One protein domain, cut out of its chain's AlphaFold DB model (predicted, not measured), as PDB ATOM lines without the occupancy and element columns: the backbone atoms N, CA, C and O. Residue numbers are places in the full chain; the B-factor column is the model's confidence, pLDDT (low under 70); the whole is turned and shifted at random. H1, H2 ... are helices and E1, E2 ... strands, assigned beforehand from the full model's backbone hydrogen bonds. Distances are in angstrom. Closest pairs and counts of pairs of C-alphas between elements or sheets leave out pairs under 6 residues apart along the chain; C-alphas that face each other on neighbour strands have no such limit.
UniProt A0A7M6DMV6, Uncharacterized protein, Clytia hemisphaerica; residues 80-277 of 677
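Overview. This is residues 80 to 277 of the 677 residues of an uncharacterized protein of Clytia hemisphaerica (UniProt A0A7M6DMV6). Two strongly twisted four-strand sheets stand face to face as a sandwich, and their edges draw together where E6 meets E7 and E3 comes near E4. H1 and H2 are at one end of the long axis and H3 at the other, while residues 176 to 182 of the E5 to E6 link stick out as a free loop. The printed part has 198 residues, with three named helices and eight named strands in the order H1 E1 E2 E3 E4 E5 E6 E7 E8 H2 H3, and its class is mixed, helices and strands. The sheets, E4 E1 E8 E7 and E3 E2 E5 E6, are both antiparallel. The whole is compact, with a radius of gyration of the C-alphas of 18.5 A and spans of 54 by 37 by 35 A.

Arrangement. Start with H1, residues 80 to 90, which is on the sheet of E4, residues 147 to 156, E1, residues 100 to 110, E8, residues 225 to 240, and E7, residues 202 to 214. H1's height over the sheet is 10.6 A, and its closest C-alphas to E7 are those of Phe 82 and Phe 204, 7.6 A apart. Look next at E1, an inner strand: N 103 and O 237 of E8 are 2.9 A apart, and N 104 and O 152 of E4 2.9 A, both within hydrogen-bond range. The second sheet runs E3, residues 132 to 136, E2, residues 123 to 129, E5, residues 164 to 170, and E6, residues 187 to 194. E2 and E3 form a hairpin, with N 134 and O 127 at 2.9 A; E2 and E5 have N 126 and O 167 at 2.8 A. E5 and E6 are a hairpin too, with N 166 and O 192 at 2.9 A, and so are E7 and E8, with N 208 and O 232 at 2.8 A. Between the sheets, the closest C-alphas of E6 and E7 are those of Gly 190 and Leu 212, 4.8 A apart, and of E3 and E4 those of Gln 135 and Val 152, 6.3 A. H2, residues 242 to 246, only grazes the first sheet with its residues 242 to 245. H3, residues 271 to 277, only grazes the second sheet with its residues 272 to 277. In H3 every O i to N i+4 pair is within hydrogen-bond range, in H1 5 of 7, and in H2 0 of 1, beside 1 of 2 O i to N i+3 pairs.

Along the chain. Find C-alpha 80 at (140.580, 101.616, 142.407); H1 runs 14.8 A from there to C-alpha 90. E1 covers 30.6 A and E4 26.9 A. E7 covers 32.7 A and bends by 78 degrees at residue 205. E8 begins at C-alpha 225, (138.325, 137.300, 131.603), covers 39.0 A and bends by 82 degrees at residue 230. H3 ends at C-alpha 277, (141.909, 136.353, 144.371).

Size, cuts and confidence. The C-alphas farthest apart are those of Lys 89 and Lys 219, at 59.1 A. The printed part has no cut. The links E1 to E2, E5 to E6 and H2 to H3 are long. Mean pLDDT of the printed part is 81.9; it is under 70 at residues 173 to 185, 215 to 224, 250 to 252 and 263 to 270.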
ATOM      1  N   GLU A  80     140.419 103.034 142.759       85.38
ATOM      2  CA  GLU A  80     140.580 101.616 142.407       85.38
ATOM      3  C   GLU A  80     139.617 100.757 143.240       85.38
ATOM      4  O   GLU A  80     138.860  99.947 142.703       85.38
ATOM      5  N   ALA A  81     139.531 101.036 144.543       84.25
ATOM      6  CA  ALA A  81     138.556 100.431 145.438       84.25
ATOM      7  C   ALA A  81     137.110 100.711 144.995       84.25
ATOM      8  O   ALA A  81     136.277  99.804 145.049       84.25
ATOM      9  N   PHE A  82     136.789 101.923 144.528       86.00
ATOM     10  CA  PHE A  82     135.458 102.220 143.989       86.00
ATOM     11  C   PHE A  82     135.190 101.499 142.655       86.00
ATOM     12  O   PHE A  82     134.109 100.931 142.476       86.00
ATOM     13  N   GLN A  83     136.171 101.462 141.743       85.38
ATOM     14  CA  GLN A  83     136.064 100.729 140.477       85.38
ATOM     15  C   GLN A  83     135.722  99.253 140.730       85.38
ATOM     16  O   GLN A  83     134.689  98.780 140.262       85.38
ATOM     17  N   THR A  84     136.498  98.554 141.561       83.94
ATOM     18  CA  THR A  84     136.302  97.115 141.797       83.94
ATOM     19  C   THR A  84     135.102  96.779 142.685       83.94
ATOM     20  O   THR A  84     134.405  95.799 142.423       83.94
ATOM     21  N   ASN A  85     134.798  97.571 143.721       82.94
ATOM     22  CA  ASN A  85     133.678  97.251 144.619       82.94
ATOM     23  C   ASN A  85     132.303  97.691 144.090       82.94
ATOM     24  O   ASN A  85     131.285  97.182 144.574       82.94
ATOM     25  N   PHE A  86     132.251  98.612 143.118       85.00
ATOM     26  CA  PHE A  86     131.002  99.116 142.542       85.00
ATOM     27  C   PHE A  86     130.912  98.925 141.023       85.00
ATOM     28  O   PHE A  86     129.966  98.290 140.562       85.00
ATOM     29  N   VAL A  87     131.854  99.451 140.236       84.44
ATOM     30  CA  VAL A  87     131.727  99.463 138.766       84.44
ATOM     31  C   VAL A  87     131.853  98.051 138.194       84.44
ATOM     32  O   VAL A  87     130.877  97.542 137.649       84.44
ATOM     33  N   ASP A  88     132.977  97.373 138.444       84.81
ATOM     34  CA  ASP A  88     133.268  96.005 137.972       84.81
ATOM     35  C   ASP A  88     132.275  94.953 138.515       84.81
ATOM     36  O   ASP A  88     132.219  93.820 138.044       84.81
ATOM     37  N   LYS A  89     131.494  95.318 139.540       84.88
ATOM     38  CA  LYS A  89     130.517  94.463 140.228       84.88
ATOM     39  C   LYS A  89     129.085  94.619 139.702       84.88
ATOM     40  O   LYS A  89     128.276  93.705 139.870       84.88
ATOM     41  N   TYR A  90     128.742  95.779 139.139       82.81
ATOM     42  CA  TYR A  90     127.380  96.108 138.696       82.81
ATOM     43  C   TYR A  90     127.273  96.455 137.201       82.81
ATOM     44  O   TYR A  90     126.152  96.576 136.704       82.81
ATOM     45  N   TYR A  91     128.397  96.594 136.488       78.81
ATOM     46  CA  TYR A  91     128.449  96.966 135.072       78.81
ATOM     47  C   TYR A  91     129.528  96.169 134.316       78.81
ATOM     48  O   TYR A  91     130.645  96.647 134.133       78.81
ATOM     49  N   ASP A  92     129.180  94.975 133.820       74.88
ATOM     50  CA  ASP A  92     130.046  94.206 132.905       74.88
ATOM     51  C   ASP A  92     130.291  94.946 131.567       74.88
ATOM     52  O   ASP A  92     131.343  94.806 130.946       74.88
ATOM     53  N   GLU A  93     129.313  95.749 131.126       79.69
ATOM     54  CA  GLU A  93     129.365  96.597 129.928       79.69
ATOM     55  C   GLU A  93     128.733  97.987 130.201       79.69
ATOM     56  O   GLU A  93     127.866  98.110 131.077       79.69
ATOM     57  N   PRO A  94     129.104  99.046 129.447       81.81
ATOM     58  CA  PRO A  94     128.525 100.383 129.600       81.81
ATOM     59  C   PRO A  94     126.994 100.444 129.375       81.81
ATOM     60  O   PRO A  94     126.483  99.841 128.425       81.81
ATOM     61  N   PRO A  95     126.237 101.233 130.166       83.94
ATOM     62  CA  PRO A  95     124.791 101.395 130.007       83.94
ATOM     63  C   PRO A  95     124.355 101.890 128.621       83.94
ATOM     64  O   PRO A  95     124.654 103.011 128.202       83.94
ATOM     65  N   THR A  96     123.558 101.073 127.930       84.69
ATOM     66  CA  THR A  96     123.003 101.398 126.604       84.69
ATOM     67  C   THR A  96     121.784 102.330 126.667       84.69
ATOM     68  O   THR A  96     121.605 103.169 125.778       84.69
ATOM     69  N   ASP A  97     120.965 102.220 127.719       88.50
ATOM     70  CA  ASP A  97     119.854 103.130 128.028       88.50
ATOM     71  C   ASP A  97     120.394 104.460 128.592       88.50
ATOM     72  O   ASP A  97     121.220 104.462 129.500       88.50
ATOM     73  N   VAL A  98     119.898 105.603 128.098       90.75
ATOM     74  CA  VAL A  98     120.285 106.948 128.596       90.75
ATOM     75  C   VAL A  98     119.315 107.528 129.634       90.75
ATOM     76  O   VAL A  98     119.586 108.561 130.244       90.75
ATOM     77  N   THR A  99     118.184 106.862 129.856       91.50
ATOM     78  CA  THR A  99     117.159 107.256 130.831       91.50
ATOM     79  C   THR A  99     117.389 106.539 132.162       91.50
ATOM     80  O   THR A  99     117.557 105.319 132.189       91.50
ATOM     81  N   GLY A 100     117.357 107.264 133.282       91.75
ATOM     82  CA  GLY A 100     117.622 106.659 134.587       91.75
ATOM     83  C   GLY A 100     117.700 107.641 135.751       91.75
ATOM     84  O   GLY A 100     117.041 108.684 135.755       91.75
ATOM     85  N   VAL A 101     118.511 107.282 136.746       92.12
ATOM     86  CA  VAL A 101     118.845 108.105 137.914       92.12
ATOM     87  C   VAL A 101     120.284 108.591 137.785       92.12
ATOM     88  O   VAL A 101     121.188 107.780 137.590       92.12
ATOM     89  N   LEU A 102     120.500 109.892 137.961       93.38
ATOM     90  CA  LEU A 102     121.816 110.443 138.275       93.38
ATOM     91  C   LEU A 102     121.948 110.558 139.793       93.38
ATOM     92  O   LEU A 102     121.117 111.195 140.441       93.38
ATOM     93  N   PHE A 103     122.989 109.941 140.346       94.06
ATOM     94  CA  PHE A 103     123.521 110.257 141.669       94.06
ATOM     95  C   PHE A 103     124.655 111.270 141.499       94.06
ATOM     96  O   PHE A 103     125.500 111.110 140.617       94.06
ATOM     97  N   VAL A 104     124.689 112.297 142.345       95.31
ATOM     98  CA  VAL A 104     125.732 113.327 142.377       95.31
ATOM     99  C   VAL A 104     126.202 113.502 143.816       95.31
ATOM    100  O   VAL A 104     125.377 113.640 144.717       95.31
ATOM    101  N   CYS A 105     127.516 113.540 144.026       94.06
ATOM    102  CA  CYS A 105     128.148 113.856 145.303       94.06
ATOM    103  C   CYS A 105     129.235 114.913 145.093       94.06
ATOM    104  O   CYS A 105     130.194 114.657 144.364       94.06
ATOM    105  N   ILE A 106     129.120 116.065 145.756       95.31
ATOM    106  CA  ILE A 106     130.271 116.954 145.963       95.31
ATOM    107  C   ILE A 106     130.882 116.568 147.308       95.31
ATOM    108  O   ILE A 106     130.262 116.788 148.350       95.31
ATOM    109  N   HIS A 107     132.076 115.974 147.274       93.25
ATOM    110  CA  HIS A 107     132.807 115.560 148.475       93.25
ATOM    111  C   HIS A 107     133.341 116.794 149.197       93.25
ATOM    112  O   HIS A 107     132.997 117.048 150.349       93.25
ATOM    113  N   ASN A 108     134.130 117.605 148.492       94.75
ATOM    114  CA  ASN A 108     134.811 118.763 149.056       94.75
ATOM    115  C   ASN A 108     135.153 119.833 148.015       94.75
ATOM    116  O   ASN A 108     135.034 119.615 146.805       94.75
ATOM    117  N   GLY A 109     135.571 120.990 148.523       96.12
ATOM    118  CA  GLY A 109     136.295 122.011 147.777       96.12
ATOM    119  C   GLY A 109     137.721 122.141 148.304       96.12
ATOM    120  O   GLY A 109     137.968 121.884 149.483       96.12
ATOM    121  N   THR A 110     138.652 122.543 147.443       95.25
ATOM    122  CA  THR A 110     140.051 122.804 147.815       95.25
ATOM    123  C   THR A 110     140.531 124.133 147.247       95.25
ATOM    124  O   THR A 110     140.145 124.518 146.139       95.25
ATOM    125  N   ASN A 111     141.353 124.834 148.034       92.75
ATOM    126  CA  ASN A 111     141.891 126.163 147.735       92.75
ATOM    127  C   ASN A 111     140.817 127.118 147.179       92.75
ATOM    128  O   ASN A 111     140.942 127.636 146.075       92.75
ATOM    129  N   LEU A 112     139.720 127.309 147.915       93.88
ATOM    130  CA  LEU A 112     138.712 128.318 147.577       93.88
ATOM    131  C   LEU A 112     139.227 129.733 147.896       93.88
ATOM    132  O   LEU A 112     140.120 129.906 148.726       93.88
ATOM    133  N   ILE A 113     138.664 130.758 147.250       91.31
ATOM    134  CA  ILE A 113     139.042 132.157 147.510       91.31
ATOM    135  C   ILE A 113     138.550 132.653 148.888       91.31
ATOM    136  O   ILE A 113     137.392 132.415 149.221       91.31
ATOM    137  N   PRO A 114     139.382 133.367 149.674       90.88
ATOM    138  CA  PRO A 114     138.987 133.935 150.964       90.88
ATOM    139  C   PRO A 114     138.183 135.222 150.782       90.88
ATOM    140  O   PRO A 114     138.752 136.293 150.562       90.88
ATOM    141  N   MET A 115     136.860 135.109 150.838       88.00
ATOM    142  CA  MET A 115     135.946 136.242 150.665       88.00
ATOM    143  C   MET A 115     135.714 137.014 151.971       88.00
ATOM    144  O   MET A 115     135.491 138.227 151.929       88.00
ATOM    145  N   ASP A 116     135.843 136.353 153.126       85.25
ATOM    146  CA  ASP A 116     135.701 136.995 154.428       85.25
ATOM    147  C   ASP A 116     136.936 137.817 154.815       85.25
ATOM    148  O   ASP A 116     138.091 137.456 154.566       85.25
ATOM    149  N   SER A 117     136.701 138.899 155.561       80.94
ATOM    150  CA  SER A 117     137.778 139.755 156.086       80.94
ATOM    151  C   SER A 117     138.722 139.061 157.084       80.94
ATOM    152  O   SER A 117     139.778 139.611 157.388       80.94
ATOM    153  N   SER A 118     138.391 137.857 157.564       79.88
ATOM    154  CA  SER A 118     139.284 136.983 158.340       79.88
ATOM    155  C   SER A 118     140.408 136.361 157.500       79.88
ATOM    156  O   SER A 118     141.435 135.970 158.050       79.88
ATOM    157  N   GLY A 119     140.253 136.264 156.175       82.44
ATOM    158  CA  GLY A 119     141.121 135.443 155.322       82.44
ATOM    159  C   GLY A 119     140.653 133.990 155.172       82.44
ATOM    160  O   GLY A 119     141.410 133.156 154.678       82.44
ATOM    161  N   THR A 120     139.422 133.694 155.590       88.44
ATOM    162  CA  THR A 120     138.713 132.429 155.347       88.44
ATOM    163  C   THR A 120     137.443 132.700 154.527       88.44
ATOM    164  O   THR A 120     137.351 133.724 153.853       88.44
ATOM    165  N   SER A 121     136.486 131.773 154.567       90.94
ATOM    166  CA  SER A 121     135.110 131.923 154.085       90.94
ATOM    167  C   SER A 121     134.202 130.953 154.849       90.94
ATOM    168  O   SER A 121     134.706 130.016 155.473       90.94
ATOM    169  N   ASP A 122     132.888 131.120 154.722       90.62
ATOM    170  CA  ASP A 122     131.842 130.193 155.166       90.62
ATOM    171  C   ASP A 122     131.191 129.494 153.939       90.62
ATOM    172  O   ASP A 122     130.014 129.732 153.620       90.62
ATOM    173  N   PRO A 123     131.926 128.664 153.166       94.12
ATOM    174  CA  PRO A 123     131.475 128.215 151.854       94.12
ATOM    175  C   PRO A 123     130.386 127.124 151.900       94.12
ATOM    176  O   PRO A 123     130.441 126.147 152.662       94.12
ATOM    177  N   TYR A 124     129.415 127.230 150.988       91.62
ATOM    178  CA  TYR A 124     128.397 126.211 150.718       91.62
ATOM    179  C   TYR A 124     128.180 125.979 149.215       91.62
ATOM    180  O   TYR A 124     128.406 126.857 148.381       91.62
ATOM    181  N   VAL A 125     127.716 124.774 148.863       92.00
ATOM    182  CA  VAL A 125     127.483 124.358 147.466       92.00
ATOM    183  C   VAL A 125     126.013 124.358 147.066       92.00
ATOM    184  O   VAL A 125     125.120 124.088 147.869       92.00
ATOM    185  N   MET A 126     125.759 124.575 145.779       91.44
ATOM    186  CA  MET A 126     124.462 124.403 145.130       91.44
ATOM    187  C   MET A 126     124.635 123.542 143.874       91.44
ATOM    188  O   MET A 126     125.489 123.820 143.033       91.44
ATOM    189  N   ILE A 127     123.820 122.494 143.751       90.94
ATOM    190  CA  ILE A 127     123.825 121.547 142.630       90.94
ATOM    191  C   ILE A 127     122.585 121.811 141.781       90.94
ATOM    192  O   ILE A 127     121.455 121.637 142.248       90.94
ATOM    193  N   PHE A 128     122.792 122.188 140.524       89.19
ATOM    194  CA  PHE A 128     121.732 122.365 139.538       89.19
ATOM    195  C   PHE A 128     121.785 121.259 138.482       89.19
ATOM    196  O   PHE A 128     122.857 120.900 137.992       89.19
ATOM    197  N   ALA A 129     120.611 120.764 138.094       89.25
ATOM    198  CA  ALA A 129     120.416 119.970 136.890       89.25
ATOM    199  C   ALA A 129     119.793 120.874 135.819       89.25
ATOM    200  O   ALA A 129     118.675 121.372 135.968       89.25
ATOM    201  N   ASN A 130     120.531 121.115 134.739       88.25
ATOM    202  CA  ASN A 130     120.252 122.148 133.747       88.25
ATOM    203  C   ASN A 130     120.106 123.536 134.414       88.25
ATOM    204  O   ASN A 130     121.106 124.133 134.805       88.25
ATOM    205  N   LYS A 131     118.875 124.031 134.604       84.12
ATOM    206  CA  LYS A 131     118.574 125.296 135.314       84.12
ATOM    207  C   LYS A 131     117.690 125.102 136.555       84.12
ATOM    208  O   LYS A 131     117.193 126.077 137.113       84.12
ATOM    209  N   GLU A 132     117.474 123.859 136.987       83.56
ATOM    210  CA  GLU A 132     116.688 123.514 138.176       83.56
ATOM    211  C   GLU A 132     117.622 123.160 139.344       83.56
ATOM    212  O   GLU A 132     118.485 122.294 139.220       83.56
ATOM    213  N   LEU A 133     117.465 123.848 140.480       85.12
ATOM    214  CA  LEU A 133     118.212 123.566 141.709       85.12
ATOM    215  C   LEU A 133     117.735 122.230 142.292       85.12
ATOM    216  O   LEU A 133     116.608 122.150 142.782       85.12
ATOM    217  N   VAL A 134     118.585 121.200 142.259       85.50
ATOM    218  CA  VAL A 134     118.248 119.866 142.784       85.50
ATOM    219  C   VAL A 134     118.697 119.669 144.231       85.50
ATOM    220  O   VAL A 134     118.022 118.958 144.969       85.50
ATOM    221  N   GLN A 135     119.786 120.318 144.664       88.12
ATOM    222  CA  GLN A 135     120.280 120.232 146.045       88.12
ATOM    223  C   GLN A 135     121.070 121.477 146.455       88.12
ATOM    224  O   GLN A 135     121.741 122.105 145.639       88.12
ATOM    225  N   MET A 136     121.040 121.790 147.749       84.94
ATOM    226  CA  MET A 136     121.943 122.740 148.399       84.94
ATOM    227  C   MET A 136     122.696 122.012 149.518       84.94
ATOM    228  O   MET A 136     122.098 121.211 150.241       84.94
ATOM    229  N   GLY A 137     123.999 122.243 149.630       76.56
ATOM    230  CA  GLY A 137     124.833 121.699 150.694       76.56
ATOM    231  C   GLY A 137     124.608 122.395 152.031       76.56
ATOM    232  O   GLY A 137     123.780 123.300 152.165       76.56
ATOM    233  N   HIS A 138     125.367 121.962 153.030       78.44
ATOM    234  CA  HIS A 138     125.503 122.712 154.271       78.44
ATOM    235  C   HIS A 138     126.643 123.733 154.157       78.44
ATOM    236  O   HIS A 138     127.493 123.640 153.274       78.44
ATOM    237  N   VAL A 139     126.626 124.716 155.052       85.44
ATOM    238  CA  VAL A 139     127.715 125.680 155.238       85.44
ATOM    239  C   VAL A 139     128.777 125.012 156.100       85.44
ATOM    240  O   VAL A 139     128.425 124.419 157.124       85.44
ATOM    241  N   VAL A 140     130.039 125.115 155.699       84.94
ATOM    242  CA  VAL A 140     131.184 124.808 156.562       84.94
ATOM    243  C   VAL A 140     131.809 126.149 156.914       84.94
ATOM    244  O   VAL A 140     132.130 126.909 156.011       84.94
ATOM    245  N   GLU A 141     131.890 126.467 158.200       88.75
ATOM    246  CA  GLU A 141     132.271 127.800 158.683       88.75
ATOM    247  C   GLU A 141     133.823 127.911 158.778       88.75
ATOM    248  O   GLU A 141     134.504 126.905 159.008       88.75
ATOM    249  N   GLU A 142     134.384 129.102 158.546       87.50
ATOM    250  CA  GLU A 142     135.817 129.467 158.652       87.50
ATOM    251  C   GLU A 142     136.839 128.597 157.856       87.50
ATOM    252  O   GLU A 142     137.922 128.273 158.351       87.50
ATOM    253  N   THR A 143     136.568 128.227 156.592       91.38
ATOM    254  CA  THR A 143     137.483 127.375 155.792       91.38
ATOM    255  C   THR A 143     137.565 127.677 154.289       91.38
ATOM    256  O   THR A 143     136.598 128.074 153.647       91.38
ATOM    257  N   LEU A 144     138.738 127.402 153.701       93.38
ATOM    258  CA  LEU A 144     138.985 127.394 152.247       93.38
ATOM    259  C   LEU A 144     139.082 125.973 151.655       93.38
ATOM    260  O   LEU A 144     139.279 125.823 150.449       93.38
ATOM    261  N   ASN A 145     138.967 124.933 152.491       95.12
ATOM    262  CA  ASN A 145     139.044 123.518 152.097       95.12
ATOM    263  C   ASN A 145     137.865 122.693 152.682       95.12
ATOM    264  O   ASN A 145     138.087 121.719 153.413       95.12
ATOM    265  N   PRO A 146     136.605 123.109 152.446       94.88
ATOM    266  CA  PRO A 146     135.421 122.522 153.071       94.88
ATOM    267  C   PRO A 146     135.175 121.072 152.640       94.88
ATOM    268  O   PRO A 146     135.217 120.755 151.454       94.88
ATOM    269  N   GLN A 147     134.829 120.208 153.598       93.81
ATOM    270  CA  GLN A 147     134.266 118.879 153.334       93.81
ATOM    271  C   GLN A 147     132.741 118.960 153.488       93.81
ATOM    272  O   GLN A 147     132.251 119.362 154.541       93.81
ATOM    273  N   TRP A 148     131.988 118.601 152.447       89.50
ATOM    274  CA  TRP A 148     130.527 118.749 152.398       89.50
ATOM    275  C   TRP A 148     129.760 117.431 152.279       89.50
ATOM    276  O   TRP A 148     128.587 117.407 152.667       89.50
ATOM    277  N   ASP A 149     130.355 116.405 151.655       90.25
ATOM    278  CA  ASP A 149     129.743 115.111 151.290       90.25
ATOM    279  C   ASP A 149     128.278 115.218 150.814       90.25
ATOM    280  O   ASP A 149     127.409 114.398 151.130       90.25
ATOM    281  N   THR A 150     127.984 116.281 150.059       86.25
ATOM    282  CA  THR A 150     126.621 116.688 149.716       86.25
ATOM    283  C   THR A 150     126.132 115.879 148.527       86.25
ATOM    284  O   THR A 150     126.591 116.050 147.395       86.25
ATOM    285  N   LYS A 151     125.182 114.989 148.821       88.50
ATOM    286  CA  LYS A 151     124.668 113.948 147.929       88.50
ATOM    287  C   LYS A 151     123.244 114.264 147.476       88.50
ATOM    288  O   LYS A 151     122.431 114.745 148.265       88.50
ATOM    289  N   VAL A 152     122.937 113.979 146.213       87.94
ATOM    290  CA  VAL A 152     121.588 114.080 145.636       87.94
ATOM    291  C   VAL A 152     121.368 113.015 144.570       87.94
ATOM    292  O   VAL A 152     122.279 112.650 143.831       87.94
ATOM    293  N   GLU A 153     120.130 112.547 144.470       90.44
ATOM    294  CA  GLU A 153     119.663 111.663 143.409       90.44
ATOM    295  C   GLU A 153     118.490 112.320 142.681       90.44
ATOM    296  O   GLU A 153     117.601 112.894 143.314       90.44
ATOM    297  N   PHE A 154     118.456 112.239 141.352       88.75
ATOM    298  CA  PHE A 154     117.319 112.725 140.569       88.75
ATOM    299  C   PHE A 154     117.154 111.963 139.249       88.75
ATOM    300  O   PHE A 154     118.059 111.280 138.768       88.75
ATOM    301  N   PHE A 155     115.962 112.063 138.662       90.81
ATOM    302  CA  PHE A 155     115.619 111.384 137.413       90.81
ATOM    303  C   PHE A 155     116.040 112.193 136.186       90.81
ATOM    304  O   PHE A 155     115.785 113.394 136.126       90.81
ATOM    305  N   THR A 156     116.587 111.521 135.174       88.69
ATOM    306  CA  THR A 156     116.893 112.129 133.872       88.69
ATOM    307  C   THR A 156     116.338 111.320 132.699       88.69
ATOM    308  O   THR A 156     116.268 110.088 132.737       88.69
ATOM    309  N   MET A 157     115.932 112.039 131.648       88.88
ATOM    310  CA  MET A 157     115.550 111.472 130.351       88.88
ATOM    311  C   MET A 157     116.771 110.991 129.559       88.88
ATOM    312  O   MET A 157     116.691 109.965 128.886       88.88
ATOM    313  N   ASP A 158     117.864 111.751 129.637       90.69
ATOM    314  CA  ASP A 158     119.126 111.521 128.941       90.69
ATOM    315  C   ASP A 158     120.261 112.143 129.769       90.69
ATOM    316  O   ASP A 158     120.398 113.372 129.851       90.69
ATOM    317  N   TYR A 159     121.067 111.297 130.410       92.06
ATOM    318  CA  TYR A 159     122.175 111.757 131.248       92.06
ATOM    319  C   TYR A 159     123.284 112.464 130.452       92.06
ATOM    320  O   TYR A 159     123.935 113.351 130.997       92.06
ATOM    321  N   THR A 160     123.450 112.155 129.159       92.69
ATOM    322  CA  THR A 160     124.479 112.767 128.295       92.69
ATOM    323  C   THR A 160     124.098 114.178 127.838       92.69
ATOM    324  O   THR A 160     124.955 115.024 127.582       92.69
ATOM    325  N   GLN A 161     122.794 114.473 127.787       91.31
ATOM    326  CA  GLN A 161     122.282 115.824 127.537       91.31
ATOM    327  C   GLN A 161     122.101 116.649 128.820       91.31
ATOM    328  O   GLN A 161     121.988 117.873 128.748       91.31
ATOM    329  N   THR A 162     122.075 116.004 129.990       91.88
ATOM    330  CA  THR A 162     121.939 116.692 131.280       91.88
ATOM    331  C   THR A 162     123.204 117.496 131.568       91.88
ATOM    332  O   THR A 162     124.297 116.942 131.648       91.88
ATOM    333  N   THR A 163     123.065 118.809 131.746       93.88
ATOM    334  CA  THR A 163     124.164 119.642 132.254       93.88
ATOM    335  C   THR A 163     124.079 119.674 133.771       93.88
ATOM    336  O   THR A 163     123.045 120.063 134.306       93.88
ATOM    337  N   LEU A 164     125.139 119.283 134.470       95.94
ATOM    338  CA  LEU A 164     125.289 119.583 135.889       95.94
ATOM    339  C   LEU A 164     126.006 120.926 136.016       95.94
ATOM    340  O   LEU A 164     127.024 121.137 135.360       95.94
ATOM    341  N   SER A 165     125.481 121.813 136.855       95.38
ATOM    342  CA  SER A 165     126.139 123.072 137.208       95.38
ATOM    343  C   SER A 165     126.330 123.121 138.718       95.38
ATOM    344  O   SER A 165     125.360 123.029 139.476       95.38
ATOM    345  N   PHE A 166     127.579 123.261 139.150       96.38
ATOM    346  CA  PHE A 166     127.958 123.391 140.550       96.38
ATOM    347  C   PHE A 166     128.290 124.853 140.824       96.38
ATOM    348  O   PHE A 166     129.088 125.454 140.110       96.38
ATOM    349  N   VAL A 167     127.655 125.435 141.836       94.44
ATOM    350  CA  VAL A 167     127.866 126.824 142.259       94.44
ATOM    351  C   VAL A 167     128.348 126.812 143.702       94.44
ATOM    352  O   VAL A 167     127.768 126.107 144.528       94.44
ATOM    353  N   VAL A 168     129.391 127.586 143.999       95.12
ATOM    354  CA  VAL A 168     129.919 127.773 145.355       95.12
ATOM    355  C   VAL A 168     129.661 129.214 145.784       95.12
ATOM    356  O   VAL A 168     129.929 130.158 145.036       95.12
ATOM    357  N   MET A 169     129.119 129.362 146.985       90.81
ATOM    358  CA  MET A 169     128.718 130.628 147.584       90.81
ATOM    359  C   MET A 169     129.358 130.761 148.963       90.81
ATOM    360  O   MET A 169     129.411 129.784 149.709       90.81
ATOM    361  N   ASP A 170     129.786 131.969 149.300       90.31
ATOM    362  CA  ASP A 170     130.259 132.356 150.622       90.31
ATOM    363  C   ASP A 170     129.112 132.974 151.426       90.31
ATOM    364  O   ASP A 170     128.350 133.797 150.905       90.31
ATOM    365  N   ARG A 171     128.957 132.568 152.688       86.31
ATOM    366  CA  ARG A 171     127.849 133.018 153.533       86.31
ATOM    367  C   ARG A 171     128.264 134.209 154.393       86.31
ATOM    368  O   ARG A 171     128.913 134.033 155.413       86.31
ATOM    369  N   ASN A 172     127.752 135.398 154.090       73.06
ATOM    370  CA  ASN A 172     128.152 136.621 154.793       73.06
ATOM    371  C   ASN A 172     127.671 136.650 156.272       73.06
ATOM    372  O   ASN A 172     126.462 136.784 156.521       73.06
ATOM    373  N   PRO A 173     128.566 136.632 157.285       55.28
ATOM    374  CA  PRO A 173     128.169 136.572 158.699       55.28
ATOM    375  C   PRO A 173     127.644 137.911 159.256       55.28
ATOM    376  O   PRO A 173     126.971 137.946 160.287       55.28
ATOM    377  N   MET A 174     127.906 139.032 158.572       47.50
ATOM    378  CA  MET A 174     127.563 140.398 159.014       47.50
ATOM    379  C   MET A 174     126.061 140.755 158.968       47.50
ATOM    380  O   MET A 174     125.665 141.828 159.437       47.50
ATOM    381  N   VAL A 175     125.194 139.898 158.417       42.56
ATOM    382  CA  VAL A 175     123.756 140.196 158.284       42.56
ATOM    383  C   VAL A 175     123.013 139.926 159.598       42.56
ATOM    384  O   VAL A 175     122.678 138.787 159.921       42.56
ATOM    385  N   LEU A 176     122.685 140.991 160.342       33.00
ATOM    386  CA  LEU A 176     121.864 140.910 161.562       33.00
ATOM    387  C   LEU A 176     120.583 140.075 161.324       33.00
ATOM    388  O   LEU A 176     119.815 140.403 160.411       33.00
ATOM    389  N   PRO A 177     120.257 139.082 162.182       33.22
ATOM    390  CA  PRO A 177     119.266 138.024 161.901       33.22
ATOM    391  C   PRO A 177     117.795 138.482 161.794       33.22
ATOM    392  O   PRO A 177     116.889 137.662 161.653       33.22
ATOM    393  N   ASN A 178     117.538 139.792 161.850       31.16
ATOM    394  CA  ASN A 178     116.217 140.404 161.715       31.16
ATOM    395  C   ASN A 178     116.044 141.262 160.441       31.16
ATOM    396  O   ASN A 178     114.934 141.740 160.199       31.16
ATOM    397  N   VAL A 179     117.077 141.440 159.605       29.42
ATOM    398  CA  VAL A 179     116.990 142.210 158.344       29.42
ATOM    399  C   VAL A 179     116.867 141.266 157.143       29.42
ATOM    400  O   VAL A 179     117.764 141.140 156.317       29.42
ATOM    401  N   LEU A 180     115.717 140.594 157.037       33.62
ATOM    402  CA  LEU A 180     115.382 139.763 155.875       33.62
ATOM    403  C   LEU A 180     114.958 140.625 154.674       33.62
ATOM    404  O   LEU A 180     113.769 140.735 154.359       33.62
ATOM    405  N   LEU A 181     115.941 141.194 153.976       31.23
ATOM    406  CA  LEU A 181     115.823 141.389 152.534       31.23
ATOM    407  C   LEU A 181     116.244 140.083 151.857       31.23
ATOM    408  O   LEU A 181     117.381 139.648 151.987       31.23
ATOM    409  N   ALA A 182     115.308 139.448 151.157       35.78
ATOM    410  CA  ALA A 182     115.640 138.399 150.207       35.78
ATOM    411  C   ALA A 182     116.068 139.069 148.894       35.78
ATOM    412  O   ALA A 182     115.196 139.454 148.122       35.78
ATOM    413  N   ASP A 183     117.378 139.280 148.743       42.31
ATOM    414  CA  ASP A 183     118.148 139.467 147.499       42.31
ATOM    415  C   ASP A 183     119.650 139.626 147.889       42.31
ATOM    416  O   ASP A 183     119.969 140.317 148.854       42.31
ATOM    417  N   ASP A 184     120.560 139.010 147.127       51.25
ATOM    418  CA  ASP A 184     121.941 139.468 146.828       51.25
ATOM    419  C   ASP A 184     123.017 139.689 147.944       51.25
ATOM    420  O   ASP A 184     124.016 140.366 147.666       51.25
ATOM    421  N   ASN A 185     122.896 139.104 149.150       63.84
ATOM    422  CA  ASN A 185     123.888 139.269 150.246       63.84
ATOM    423  C   ASN A 185     124.990 138.189 150.381       63.84
ATOM    424  O   ASN A 185     126.064 138.519 150.874       63.84
ATOM    425  N   ASP A 186     124.750 136.930 150.007       78.75
ATOM    426  CA  ASP A 186     125.792 135.883 150.024       78.75
ATOM    427  C   ASP A 186     126.643 136.001 148.743       78.75
ATOM    428  O   ASP A 186     126.101 136.250 147.660       78.75
ATOM    429  N   ASP A 187     127.968 135.881 148.857       84.62
ATOM    430  CA  ASP A 187     128.905 136.264 147.795       84.62
ATOM    431  C   ASP A 187     129.303 135.076 146.902       84.62
ATOM    432  O   ASP A 187     129.509 133.952 147.351       84.62
ATOM    433  N   PHE A 188     129.373 135.301 145.589       87.75
ATOM    434  CA  PHE A 188     129.603 134.235 144.608       87.75
ATOM    435  C   PHE A 188     131.094 133.907 144.490       87.75
ATOM    436  O   PHE A 188     131.860 134.694 143.930       87.75
ATOM    437  N   MET A 189     131.493 132.727 144.972       90.38
ATOM    438  CA  MET A 189     132.890 132.280 144.932       90.38
ATOM    439  C   MET A 189     133.278 131.743 143.553       90.38
ATOM    440  O   MET A 189     134.411 131.924 143.120       90.38
ATOM    441  N   GLY A 190     132.341 131.098 142.852       92.19
ATOM    442  CA  GLY A 190     132.537 130.598 141.493       92.19
ATOM    443  C   GLY A 190     131.521 129.530 141.085       92.19
ATOM    444  O   GLY A 190     130.672 129.104 141.874       92.19
ATOM    445  N   SER A 191     131.614 129.068 139.839       94.81
ATOM    446  CA  SER A 191     130.838 127.929 139.343       94.81
ATOM    447  C   SER A 191     131.595 127.117 138.294       94.81
ATOM    448  O   SER A 191     132.509 127.621 137.641       94.81
ATOM    449  N   CYS A 192     131.217 125.852 138.131       95.56
ATOM    450  CA  CYS A 192     131.726 124.981 137.075       95.56
ATOM    451  C   CYS A 192     130.647 124.025 136.555       95.56
ATOM    452  O   CYS A 192     129.687 123.686 137.256       95.56
ATOM    453  N   ASN A 193     130.793 123.609 135.301       95.06
ATOM    454  CA  ASN A 193     129.854 122.752 134.593       95.06
ATOM    455  C   ASN A 193     130.447 121.362 134.335       95.06
ATOM    456  O   ASN A 193     131.597 121.212 133.930       95.06
ATOM    457  N   MET A 194     129.619 120.329 134.483       94.31
ATOM    458  CA  MET A 194     129.964 118.955 134.129       94.31
ATOM    459  C   MET A 194     128.890 118.343 133.227       94.31
ATOM    460  O   MET A 194     127.689 118.539 133.414       94.31
ATOM    461  N   LYS A 195     129.338 117.571 132.237       93.00
ATOM    462  CA  LYS A 195     128.514 116.681 131.415       93.00
ATOM    463  C   LYS A 195     129.174 115.315 131.385       93.00
ATOM    464  O   LYS A 195     130.401 115.239 131.383       93.00
ATOM    465  N   LEU A 196     128.362 114.266 131.351       92.50
ATOM    466  CA  LEU A 196     128.844 112.905 131.141       92.50
ATOM    467  C   LEU A 196     128.763 112.541 129.657       92.50
ATOM    468  O   LEU A 196     127.864 112.989 128.943       92.50
ATOM    469  N   THR A 197     129.692 111.707 129.206       91.81
ATOM    470  CA  THR A 197     129.629 111.037 127.901       91.81
ATOM    471  C   THR A 197     129.058 109.626 128.083       91.81
ATOM    472  O   THR A 197     128.746 109.228 129.203       91.81
ATOM    473  N   LYS A 198     128.908 108.850 127.001       89.44
ATOM    474  CA  LYS A 198     128.529 107.430 127.128       89.44
ATOM    475  C   LYS A 198     129.642 106.562 127.711       89.44
ATOM    476  O   LYS A 198     129.356 105.510 128.274       89.44
ATOM    477  N   ASP A 199     130.880 107.019 127.578       87.19
ATOM    478  CA  ASP A 199     132.075 106.342 128.063       87.19
ATOM    479  C   ASP A 199     132.335 106.730 129.537       87.19
ATOM    480  O   ASP A 199     132.646 105.879 130.363       87.19
ATOM    481  N   ASP A 200     132.065 107.992 129.900       87.81
ATOM    482  CA  ASP A 200     132.162 108.558 131.257       87.81
ATOM    483  C   ASP A 200     130.844 108.444 132.064       87.81
ATOM    484  O   ASP A 200     130.472 109.365 132.794       87.81
ATOM    485  N   TYR A 201     130.082 107.352 131.941       89.94
ATOM    486  CA  TYR A 201     128.790 107.196 132.645       89.94
ATOM    487  C   TYR A 201     128.923 107.074 134.181       89.94
ATOM    488  O   TYR A 201     127.938 107.203 134.916       89.94
ATOM    489  N   CYS A 202     130.141 106.822 134.665       90.62
ATOM    490  CA  CYS A 202     130.491 106.714 136.071       90.62
ATOM    491  C   CYS A 202     131.783 107.500 136.335       90.62
ATOM    492  O   CYS A 202     132.838 107.182 135.793       90.62
ATOM    493  N   VAL A 203     131.697 108.541 137.162       91.62
ATOM    494  CA  VAL A 203     132.802 109.439 137.513       91.62
ATOM    495  C   VAL A 203     132.936 109.468 139.032       91.62
ATOM    496  O   VAL A 203     131.972 109.788 139.727       91.62
ATOM    497  N   PHE A 204     134.130 109.183 139.553       92.25
ATOM    498  CA  PHE A 204     134.411 109.161 140.991       92.25
ATOM    499  C   PHE A 204     135.537 110.136 141.360       92.25
ATOM    500  O   PHE A 204     136.542 110.208 140.659       92.25
ATOM    501  N   LYS A 205     135.330 110.904 142.441       92.19
ATOM    502  CA  LYS A 205     136.234 111.918 143.037       92.19
ATOM    503  C   LYS A 205     137.006 112.821 142.052       92.19
ATOM    504  O   LYS A 205     138.084 113.321 142.371       92.19
ATOM    505  N   LYS A 206     136.439 113.095 140.874       93.12
ATOM    506  CA  LYS A 206     137.065 113.892 139.817       93.12
ATOM    507  C   LYS A 206     137.229 115.340 140.265       93.12
ATOM    508  O   LYS A 206     136.237 116.026 140.522       93.12
ATOM    509  N   GLU A 207     138.474 115.808 140.307       95.81
ATOM    510  CA  GLU A 207     138.764 117.232 140.446       95.81
ATOM    511  C   GLU A 207     138.164 118.008 139.267       95.81
ATOM    512  O   GLU A 207     138.364 117.668 138.098       95.81
ATOM    513  N   THR A 208     137.425 119.065 139.586       95.00
ATOM    514  CA  THR A 208     136.832 119.994 138.625       95.00
ATOM    515  C   THR A 208     137.210 121.410 139.037       95.00
ATOM    516  O   THR A 208     136.949 121.818 140.166       95.00
ATOM    517  N   GLU A 209     137.843 122.149 138.131       96.12
ATOM    518  CA  GLU A 209     138.264 123.538 138.348       96.12
ATOM    519  C   GLU A 209     137.038 124.433 138.570       96.12
ATOM    520  O   GLU A 209     136.098 124.400 137.776       96.12
ATOM    521  N   LEU A 210     137.041 125.237 139.632       94.88
ATOM    522  CA  LEU A 210     136.001 126.227 139.889       94.88
ATOM    523  C   LEU A 210     136.336 127.513 139.130       94.88
ATOM    524  O   LEU A 210     137.423 128.072 139.299       94.88
ATOM    525  N   MET A 211     135.411 127.990 138.297       93.38
ATOM    526  CA  MET A 211     135.632 129.144 137.430       93.38
ATOM    527  C   MET A 211     134.947 130.396 137.984       93.38
ATOM    528  O   MET A 211     133.880 130.326 138.593       93.38
ATOM    529  N   LEU A 212     135.531 131.563 137.719       90.00
ATOM    530  CA  LEU A 212     134.934 132.872 137.994       90.00
ATOM    531  C   LEU A 212     135.205 133.815 136.821       90.00
ATOM    532  O   LEU A 212     136.347 133.947 136.373       90.00
ATOM    533  N   LYS A 213     134.152 134.458 136.312       86.06
ATOM    534  CA  LYS A 213     134.186 135.339 135.143       86.06
ATOM    535  C   LYS A 213     134.059 136.807 135.548       86.06
ATOM    536  O   LYS A 213     133.148 137.207 136.268       86.06
ATOM    537  N   PHE A 214     134.946 137.630 135.004       75.62
ATOM    538  CA  PHE A 214     135.008 139.070 135.229       75.62
ATOM    539  C   PHE A 214     134.501 139.778 133.980       75.62
ATOM    540  O   PHE A 214     135.067 139.603 132.902       75.62
ATOM    541  N   SER A 215     133.459 140.600 134.118       66.06
ATOM    542  CA  SER A 215     133.039 141.482 133.030       66.06
ATOM    543  C   SER A 215     134.066 142.601 132.840       66.06
ATOM    544  O   SER A 215     134.404 143.312 133.793       66.06
ATOM    545  N   GLY A 216     134.582 142.759 131.621       58.78
ATOM    546  CA  GLY A 216     135.560 143.801 131.310       58.78
ATOM    547  C   GLY A 216     134.935 145.201 131.361       58.78
ATOM    548  O   GLY A 216     133.812 145.395 130.907       58.78
ATOM    549  N   ASP A 217     135.646 146.219 131.873       58.28
ATOM    550  CA  ASP A 217     135.110 147.591 131.893       58.28
ATOM    551  C   ASP A 217     134.949 148.135 130.456       58.28
ATOM    552  O   ASP A 217     135.961 148.414 129.791       58.28
ATOM    553  N   PRO A 218     133.712 148.390 129.973       55.19
ATOM    554  CA  PRO A 218     133.488 148.830 128.596       55.19
ATOM    555  C   PRO A 218     134.141 150.184 128.288       55.19
ATOM    556  O   PRO A 218     134.456 150.477 127.135       55.19
ATOM    557  N   LYS A 219     134.398 151.011 129.314       58.97
ATOM    558  CA  LYS A 219     135.083 152.305 129.176       58.97
ATOM    559  C   LYS A 219     136.595 152.158 128.995       58.97
ATOM    560  O   LYS A 219     137.228 153.090 128.506       58.97
ATOM    561  N   ARG A 220     137.177 151.015 129.383       59.03
ATOM    562  CA  ARG A 220     138.612 150.706 129.241       59.03
ATOM    563  C   ARG A 220     138.922 149.754 128.081       59.03
ATOM    564  O   ARG A 220     140.093 149.536 127.801       59.03
ATOM    565  N   ARG A 221     137.900 149.217 127.395       53.59
ATOM    566  CA  ARG A 221     138.018 148.211 126.314       53.59
ATOM    567  C   ARG A 221     138.740 146.916 126.722       53.59
ATOM    568  O   ARG A 221     139.209 146.177 125.862       53.59
ATOM    569  N   THR A 222     138.815 146.626 128.018       59.34
ATOM    570  CA  THR A 222     139.221 145.307 128.517       59.34
ATOM    571  C   THR A 222     138.157 144.283 128.134       59.34
ATOM    572  O   THR A 222     136.972 144.575 128.284       59.34
ATOM    573  N   GLN A 223     138.568 143.111 127.653       60.53
ATOM    574  CA  GLN A 223     137.661 141.984 127.416       60.53
ATOM    575  C   GLN A 223     137.230 141.342 128.743       60.53
ATOM    576  O   GLN A 223     137.865 141.572 129.776       60.53
ATOM    577  N   ASP A 224     136.173 140.533 128.697       69.69
ATOM    578  CA  ASP A 224     135.850 139.616 129.788       69.69
ATOM    579  C   ASP A 224     137.013 138.634 129.994       69.69
ATOM    580  O   ASP A 224     137.603 138.143 129.028       69.69
ATOM    581  N   THR A 225     137.328 138.320 131.247       78.56
ATOM    582  CA  THR A 225     138.325 137.300 131.603       78.56
ATOM    583  C   THR A 225     137.684 136.219 132.462       78.56
ATOM    584  O   THR A 225     136.642 136.438 133.076       78.56
ATOM    585  N   VAL A 226     138.300 135.039 132.515       85.12
ATOM    586  CA  VAL A 226     137.892 133.953 133.415       85.12
ATOM    587  C   VAL A 226     139.130 133.478 134.167       85.12
ATOM    588  O   VAL A 226     140.176 133.270 133.551       85.12
ATOM    589  N   LYS A 227     139.029 133.328 135.488       87.44
ATOM    590  CA  LYS A 227     140.063 132.721 136.337       87.44
ATOM    591  C   LYS A 227     139.552 131.408 136.922       87.44
ATOM    592  O   LYS A 227     138.346 131.212 137.058       87.44
ATOM    593  N   LYS A 228     140.500 130.548 137.287       92.25
ATOM    594  CA  LYS A 228     140.298 129.457 138.242       92.25
ATOM    595  C   LYS A 228     140.410 130.039 139.652       92.25
ATOM    596  O   LYS A 228     141.257 130.907 139.859       92.25
ATOM    597  N   VAL A 229     139.561 129.595 140.572       91.50
ATOM    598  CA  VAL A 229     139.411 130.163 141.932       91.50
ATOM    599  C   VAL A 229     139.296 129.085 143.021       91.50
ATOM    600  O   VAL A 229     138.784 129.329 144.112       91.50
ATOM    601  N   GLY A 230     139.770 127.881 142.702       93.88
ATOM    602  CA  GLY A 230     139.736 126.682 143.537       93.88
ATOM    603  C   GLY A 230     139.296 125.463 142.736       93.88
ATOM    604  O   GLY A 230     139.119 125.544 141.519       93.88
ATOM    605  N   LYS A 231     139.097 124.331 143.412       96.69
ATOM    606  CA  LYS A 231     138.585 123.091 142.810       96.69
ATOM    607  C   LYS A 231     137.446 122.494 143.633       96.69
ATOM    608  O   LYS A 231     137.302 122.790 144.817       96.69
ATOM    609  N   LEU A 232     136.688 121.596 143.011       97.19
ATOM    610  CA  LEU A 232     135.727 120.693 143.649       97.19
ATOM    611  C   LEU A 232     136.098 119.234 143.357       97.19
ATOM    612  O   LEU A 232     136.381 118.908 142.204       97.19
ATOM    613  N   SER A 233     136.026 118.340 144.349       95.94
ATOM    614  CA  SER A 233     136.040 116.889 144.105       95.94
ATOM    615  C   SER A 233     134.609 116.369 143.979       95.94
ATOM    616  O   SER A 233     133.820 116.409 144.931       95.94
ATOM    617  N   VAL A 234     134.257 115.888 142.784       95.62
ATOM    618  CA  VAL A 234     132.878 115.526 142.426       95.62
ATOM    619  C   VAL A 234     132.795 114.073 141.967       95.62
ATOM    620  O   VAL A 234     133.654 113.572 141.247       95.62
ATOM    621  N   SER A 235     131.733 113.377 142.370       94.94
ATOM    622  CA  SER A 235     131.335 112.086 141.796       94.94
ATOM    623  C   SER A 235     129.954 112.186 141.165       94.94
ATOM    624  O   SER A 235     129.050 112.792 141.741       94.94
ATOM    625  N   VAL A 236     129.790 111.582 139.993       95.25
ATOM    626  CA  VAL A 236     128.538 111.547 139.235       95.25
ATOM    627  C   VAL A 236     128.371 110.143 138.670       95.25
ATOM    628  O   VAL A 236     129.220 109.670 137.922       95.25
ATOM    629  N   ILE A 237     127.294 109.463 139.048       93.38
ATOM    630  CA  ILE A 237     127.091 108.040 138.760       93.38
ATOM    631  C   ILE A 237     125.707 107.866 138.138       93.38
ATOM    632  O   ILE A 237     124.688 108.154 138.774       93.38
ATOM    633  N   PHE A 238     125.662 107.396 136.893       93.94
ATOM    634  CA  PHE A 238     124.414 107.076 136.209       93.94
ATOM    635  C   PHE A 238     123.981 105.623 136.459       93.94
ATOM    636  O   PHE A 238     124.736 104.677 136.229       93.94
ATOM    637  N   ARG A 239     122.724 105.433 136.874       92.12
ATOM    638  CA  ARG A 239     122.074 104.116 136.992       92.12
ATOM    639  C   ARG A 239     120.866 104.049 136.041       92.12
ATOM    640  O   ARG A 239     119.928 104.832 136.228       92.12
ATOM    641  N   PRO A 240     120.851 103.154 135.033       91.44
ATOM    642  CA  PRO A 240     119.779 103.090 134.039       91.44
ATOM    643  C   PRO A 240     118.457 102.602 134.646       91.44
ATOM    644  O   PRO A 240     118.426 101.633 135.400       91.44
ATOM    645  N   VAL A 241     117.344 103.251 134.286       89.94
ATOM    646  CA  VAL A 241     115.978 102.832 134.656       89.94
ATOM    647  C   VAL A 241     115.041 103.134 133.490       89.94
ATOM    648  O   VAL A 241     114.475 104.224 133.365       89.94
ATOM    649  N   SER A 242     114.883 102.143 132.615       81.88
ATOM    650  CA  SER A 242     114.285 102.309 131.289       81.88
ATOM    651  C   SER A 242     112.865 102.892 131.311       81.88
ATOM    652  O   SER A 242     112.549 103.747 130.490       81.88
ATOM    653  N   PHE A 243     112.005 102.511 132.260       81.50
ATOM    654  CA  PHE A 243     110.594 102.934 132.303       81.50
ATOM    655  C   PHE A 243     110.355 104.396 132.735       81.50
ATOM    656  O   PHE A 243     109.241 104.908 132.582       81.50
ATOM    657  N   ILE A 244     111.378 105.114 133.211       80.75
ATOM    658  CA  ILE A 244     111.253 106.529 133.613       80.75
ATOM    659  C   ILE A 244     110.809 107.430 132.450       80.75
ATOM    660  O   ILE A 244     110.080 108.398 132.684       80.75
ATOM    661  N   LYS A 245     111.152 107.080 131.200       78.19
ATOM    662  CA  LYS A 245     110.816 107.857 129.989       78.19
ATOM    663  C   LYS A 245     109.312 108.020 129.729       78.19
ATOM    664  O   LYS A 245     108.918 108.916 128.993       78.19
ATOM    665  N   ASN A 246     108.477 107.231 130.410       77.06
ATOM    666  CA  ASN A 246     107.016 107.337 130.369       77.06
ATOM    667  C   ASN A 246     106.435 108.252 131.473       77.06
ATOM    668  O   ASN A 246     105.243 108.551 131.452       77.06
ATOM    669  N   SER A 247     107.243 108.656 132.463       72.62
ATOM    670  CA  SER A 247     106.782 109.265 133.727       72.62
ATOM    671  C   SER A 247     107.271 110.695 133.987       72.62
ATOM    672  O   SER A 247     106.652 111.406 134.781       72.62
ATOM    673  N   ILE A 248     108.368 111.126 133.360       74.56
ATOM    674  CA  ILE A 248     108.911 112.490 133.499       74.56
ATOM    675  C   ILE A 248     108.777 113.274 132.187       74.56
ATOM    676  O   ILE A 248     108.480 112.714 131.134       74.56
ATOM    677  N   LYS A 249     108.949 114.597 132.253       72.56
ATOM    678  CA  LYS A 249     108.874 115.483 131.082       72.56
ATOM    679  C   LYS A 249     110.275 115.859 130.620       72.56
ATOM    680  O   LYS A 249     111.158 116.041 131.449       72.56
ATOM    681  N   ALA A 250     110.445 116.049 129.313       68.06
ATOM    682  CA  ALA A 250     111.651 116.665 128.776       68.06
ATOM    683  C   ALA A 250     111.811 118.100 129.315       68.06
ATOM    684  O   ALA A 250     110.867 118.895 129.282       68.06
ATOM    685  N   THR A 251     113.007 118.409 129.805       64.81
ATOM    686  CA  THR A 251     113.445 119.738 130.251       64.81
ATOM    687  C   THR A 251     114.273 120.429 129.164       64.81
ATOM    688  O   THR A 251     114.607 119.826 128.145       64.81
ATOM    689  N   VAL A 252     114.625 121.702 129.367       69.19
ATOM    690  CA  VAL A 252     115.614 122.384 128.517       69.19
ATOM    691  C   VAL A 252     117.010 121.913 128.929       69.19
ATOM    692  O   VAL A 252     117.401 122.103 130.077       69.19
ATOM    693  N   ASN A 253     117.747 121.298 128.004       73.38
ATOM    694  CA  ASN A 253     119.046 120.656 128.251       73.38
ATOM    695  C   ASN A 253     120.217 121.657 128.180       73.38
ATOM    696  O   ASN A 253     121.151 121.520 127.390       73.38
ATOM    697  N   GLU A 254     120.130 122.708 128.992       82.50
ATOM    698  CA  GLU A 254     121.074 123.825 129.048       82.50
ATOM    699  C   GLU A 254     121.429 124.104 130.515       82.50
ATOM    700  O   GLU A 254     120.526 124.227 131.339       82.50
ATOM    701  N   GLY A 255     122.718 124.183 130.847       81.00
ATOM    702  CA  GLY A 255     123.190 124.482 132.204       81.00
ATOM    703  C   GLY A 255     123.053 125.951 132.604       81.00
ATOM    704  O   GLY A 255     122.517 126.780 131.863       81.00
ATOM    705  N   LEU A 256     123.614 126.286 133.763       88.44
ATOM    706  CA  LEU A 256     123.947 127.665 134.107       88.44
ATOM    707  C   LEU A 256     125.191 128.142 133.324       88.44
ATOM    708  O   LEU A 256     126.035 127.320 132.948       88.44
ATOM    709  N   PRO A 257     125.334 129.457 133.070       87.19
ATOM    710  CA  PRO A 257     126.570 130.022 132.534       87.19
ATOM    711  C   PRO A 257     127.737 129.815 133.513       87.19
ATOM    712  O   PRO A 257     127.635 130.095 134.706       87.19
ATOM    713  N   GLU A 258     128.852 129.305 132.997       88.62
ATOM    714  CA  GLU A 258     130.026 128.940 133.791       88.62
ATOM    715  C   GLU A 258     130.827 130.172 134.234       88.62
ATOM    716  O   GLU A 258     131.103 131.074 133.441       88.62
ATOM    717  N   GLY A 259     131.179 130.216 135.519       85.75
ATOM    718  CA  GLY A 259     131.837 131.349 136.162       85.75
ATOM    719  C   GLY A 259     130.984 132.613 136.313       85.75
ATOM    720  O   GLY A 259     131.504 133.608 136.816       85.75
ATOM    721  N   GLU A 260     129.710 132.619 135.907       85.25
ATOM    722  CA  GLU A 260     128.813 133.771 136.086       85.25
ATOM    723  C   GLU A 260     127.936 133.634 137.348       85.25
ATOM    724  O   GLU A 260     127.405 132.551 137.613       85.25
ATOM    725  N   PRO A 261     127.732 134.725 138.114       80.69
ATOM    726  CA  PRO A 261     126.888 134.710 139.303       80.69
ATOM    727  C   PRO A 261     125.404 134.547 138.950       80.69
ATOM    728  O   PRO A 261     124.919 135.089 137.953       80.69
ATOM    729  N   LEU A 262     124.657 133.877 139.835       73.81
ATOM    730  CA  LEU A 262     123.226 133.573 139.660       73.81
ATOM    731  C   LEU A 262     122.355 134.810 139.371       73.81
ATOM    732  O   LEU A 262     121.349 134.699 138.668       73.81
ATOM    733  N   HIS A 263     122.739 135.989 139.873       67.69
ATOM    734  CA  HIS A 263     122.049 137.253 139.620       67.69
ATOM    735  C   HIS A 263     122.974 138.280 138.949       67.69
ATOM    736  O   HIS A 263     123.831 138.898 139.580       67.69
ATOM    737  N   GLN A 264     122.725 138.553 137.665       53.31
ATOM    738  CA  GLN A 264     123.508 139.467 136.816       53.31
ATOM    739  C   GLN A 264     123.432 140.966 137.208       53.31
ATOM    740  O   GLN A 264     123.785 141.832 136.411       53.31
ATOM    741  N   ARG A 265     122.975 141.325 138.419       49.69
ATOM    742  CA  ARG A 265     122.954 142.723 138.897       49.69
ATOM    743  C   ARG A 265     124.348 143.252 139.243       49.69
ATOM    744  O   ARG A 265     124.619 144.425 138.982       49.69
ATOM    745  N   ARG A 266     125.246 142.411 139.771       51.41
ATOM    746  CA  ARG A 266     126.661 142.764 139.997       51.41
ATOM    747  C   ARG A 266     127.466 142.609 138.694       51.41
ATOM    748  O   ARG A 266     128.303 141.728 138.563       51.41
ATOM    749  N   THR A 267     127.223 143.481 137.708       42.53
ATOM    750  CA  THR A 267     127.945 143.483 136.408       42.53
ATOM    751  C   THR A 267     129.395 143.969 136.487       42.53
ATOM    752  O   THR A 267     130.088 144.029 135.476       42.53
ATOM    753  N   LYS A 268     129.874 144.324 137.679       49.94
ATOM    754  CA  LYS A 268     131.291 144.508 137.971       49.94
ATOM    755  C   LYS A 268     131.637 143.649 139.168       49.94
ATOM    756  O   LYS A 268     130.955 143.739 140.186       49.94
ATOM    757  N   VAL A 269     132.712 142.884 139.037       56.34
ATOM    758  CA  VAL A 269     133.328 142.215 140.178       56.34
ATOM    759  C   VAL A 269     133.874 143.291 141.117       56.34
ATOM    760  O   VAL A 269     134.479 144.274 140.676       56.34
ATOM    761  N   ASP A 270     133.551 143.151 142.396       68.06
ATOM    762  CA  ASP A 270     133.833 144.142 143.426       68.06
ATOM    763  C   ASP A 270     135.279 144.064 143.943       68.06
ATOM    764  O   ASP A 270     136.072 143.187 143.590       68.06
ATOM    765  N   ALA A 271     135.649 145.050 144.762       72.69
ATOM    766  CA  ALA A 271     136.992 145.136 145.327       72.69
ATOM    767  C   ALA A 271     137.294 144.007 146.330       72.69
ATOM    768  O   ALA A 271     138.466 143.717 146.535       72.69
ATOM    769  N   VAL A 272     136.266 143.379 146.919       75.31
ATOM    770  CA  VAL A 272     136.408 142.256 147.862       75.31
ATOM    771  C   VAL A 272     136.844 141.012 147.099       75.31
ATOM    772  O   VAL A 272     137.924 140.490 147.346       75.31
ATOM    773  N   THR A 273     136.083 140.629 146.072       80.88
ATOM    774  CA  THR A 273     136.410 139.487 145.207       80.88
ATOM    775  C   THR A 273     137.791 139.640 144.549       80.88
ATOM    776  O   THR A 273     138.547 138.677 144.424       80.88
ATOM    777  N   MET A 274     138.162 140.863 144.141       82.06
ATOM    778  CA  MET A 274     139.508 141.148 143.625       82.06
ATOM    779  C   MET A 274     140.607 140.961 144.678       82.06
ATOM    780  O   MET A 274     141.680 140.466 144.337       82.06
ATOM    781  N   GLU A 275     140.363 141.333 145.936       82.94
ATOM    782  CA  GLU A 275     141.322 141.125 147.024       82.94
ATOM    783  C   GLU A 275     141.473 139.639 147.359       82.94
ATOM    784  O   GLU A 275     142.600 139.163 147.473       82.94
ATOM    785  N   ALA A 276     140.364 138.898 147.431       86.31
ATOM    786  CA  ALA A 276     140.328 137.461 147.703       86.31
ATOM    787  C   ALA A 276     141.207 136.665 146.720       86.31
ATOM    788  O   ALA A 276     142.064 135.873 147.115       86.31
ATOM    789  N   ILE A 277     141.076 136.956 145.421       87.06
ATOM    790  CA  ILE A 277     141.909 136.353 144.371       87.06
ATOM    791  C   ILE A 277     143.382 136.750 144.528       87.06
ATOM    792  O   ILE A 277     144.265 135.921 144.330       87.06
TER     793      ILE A 277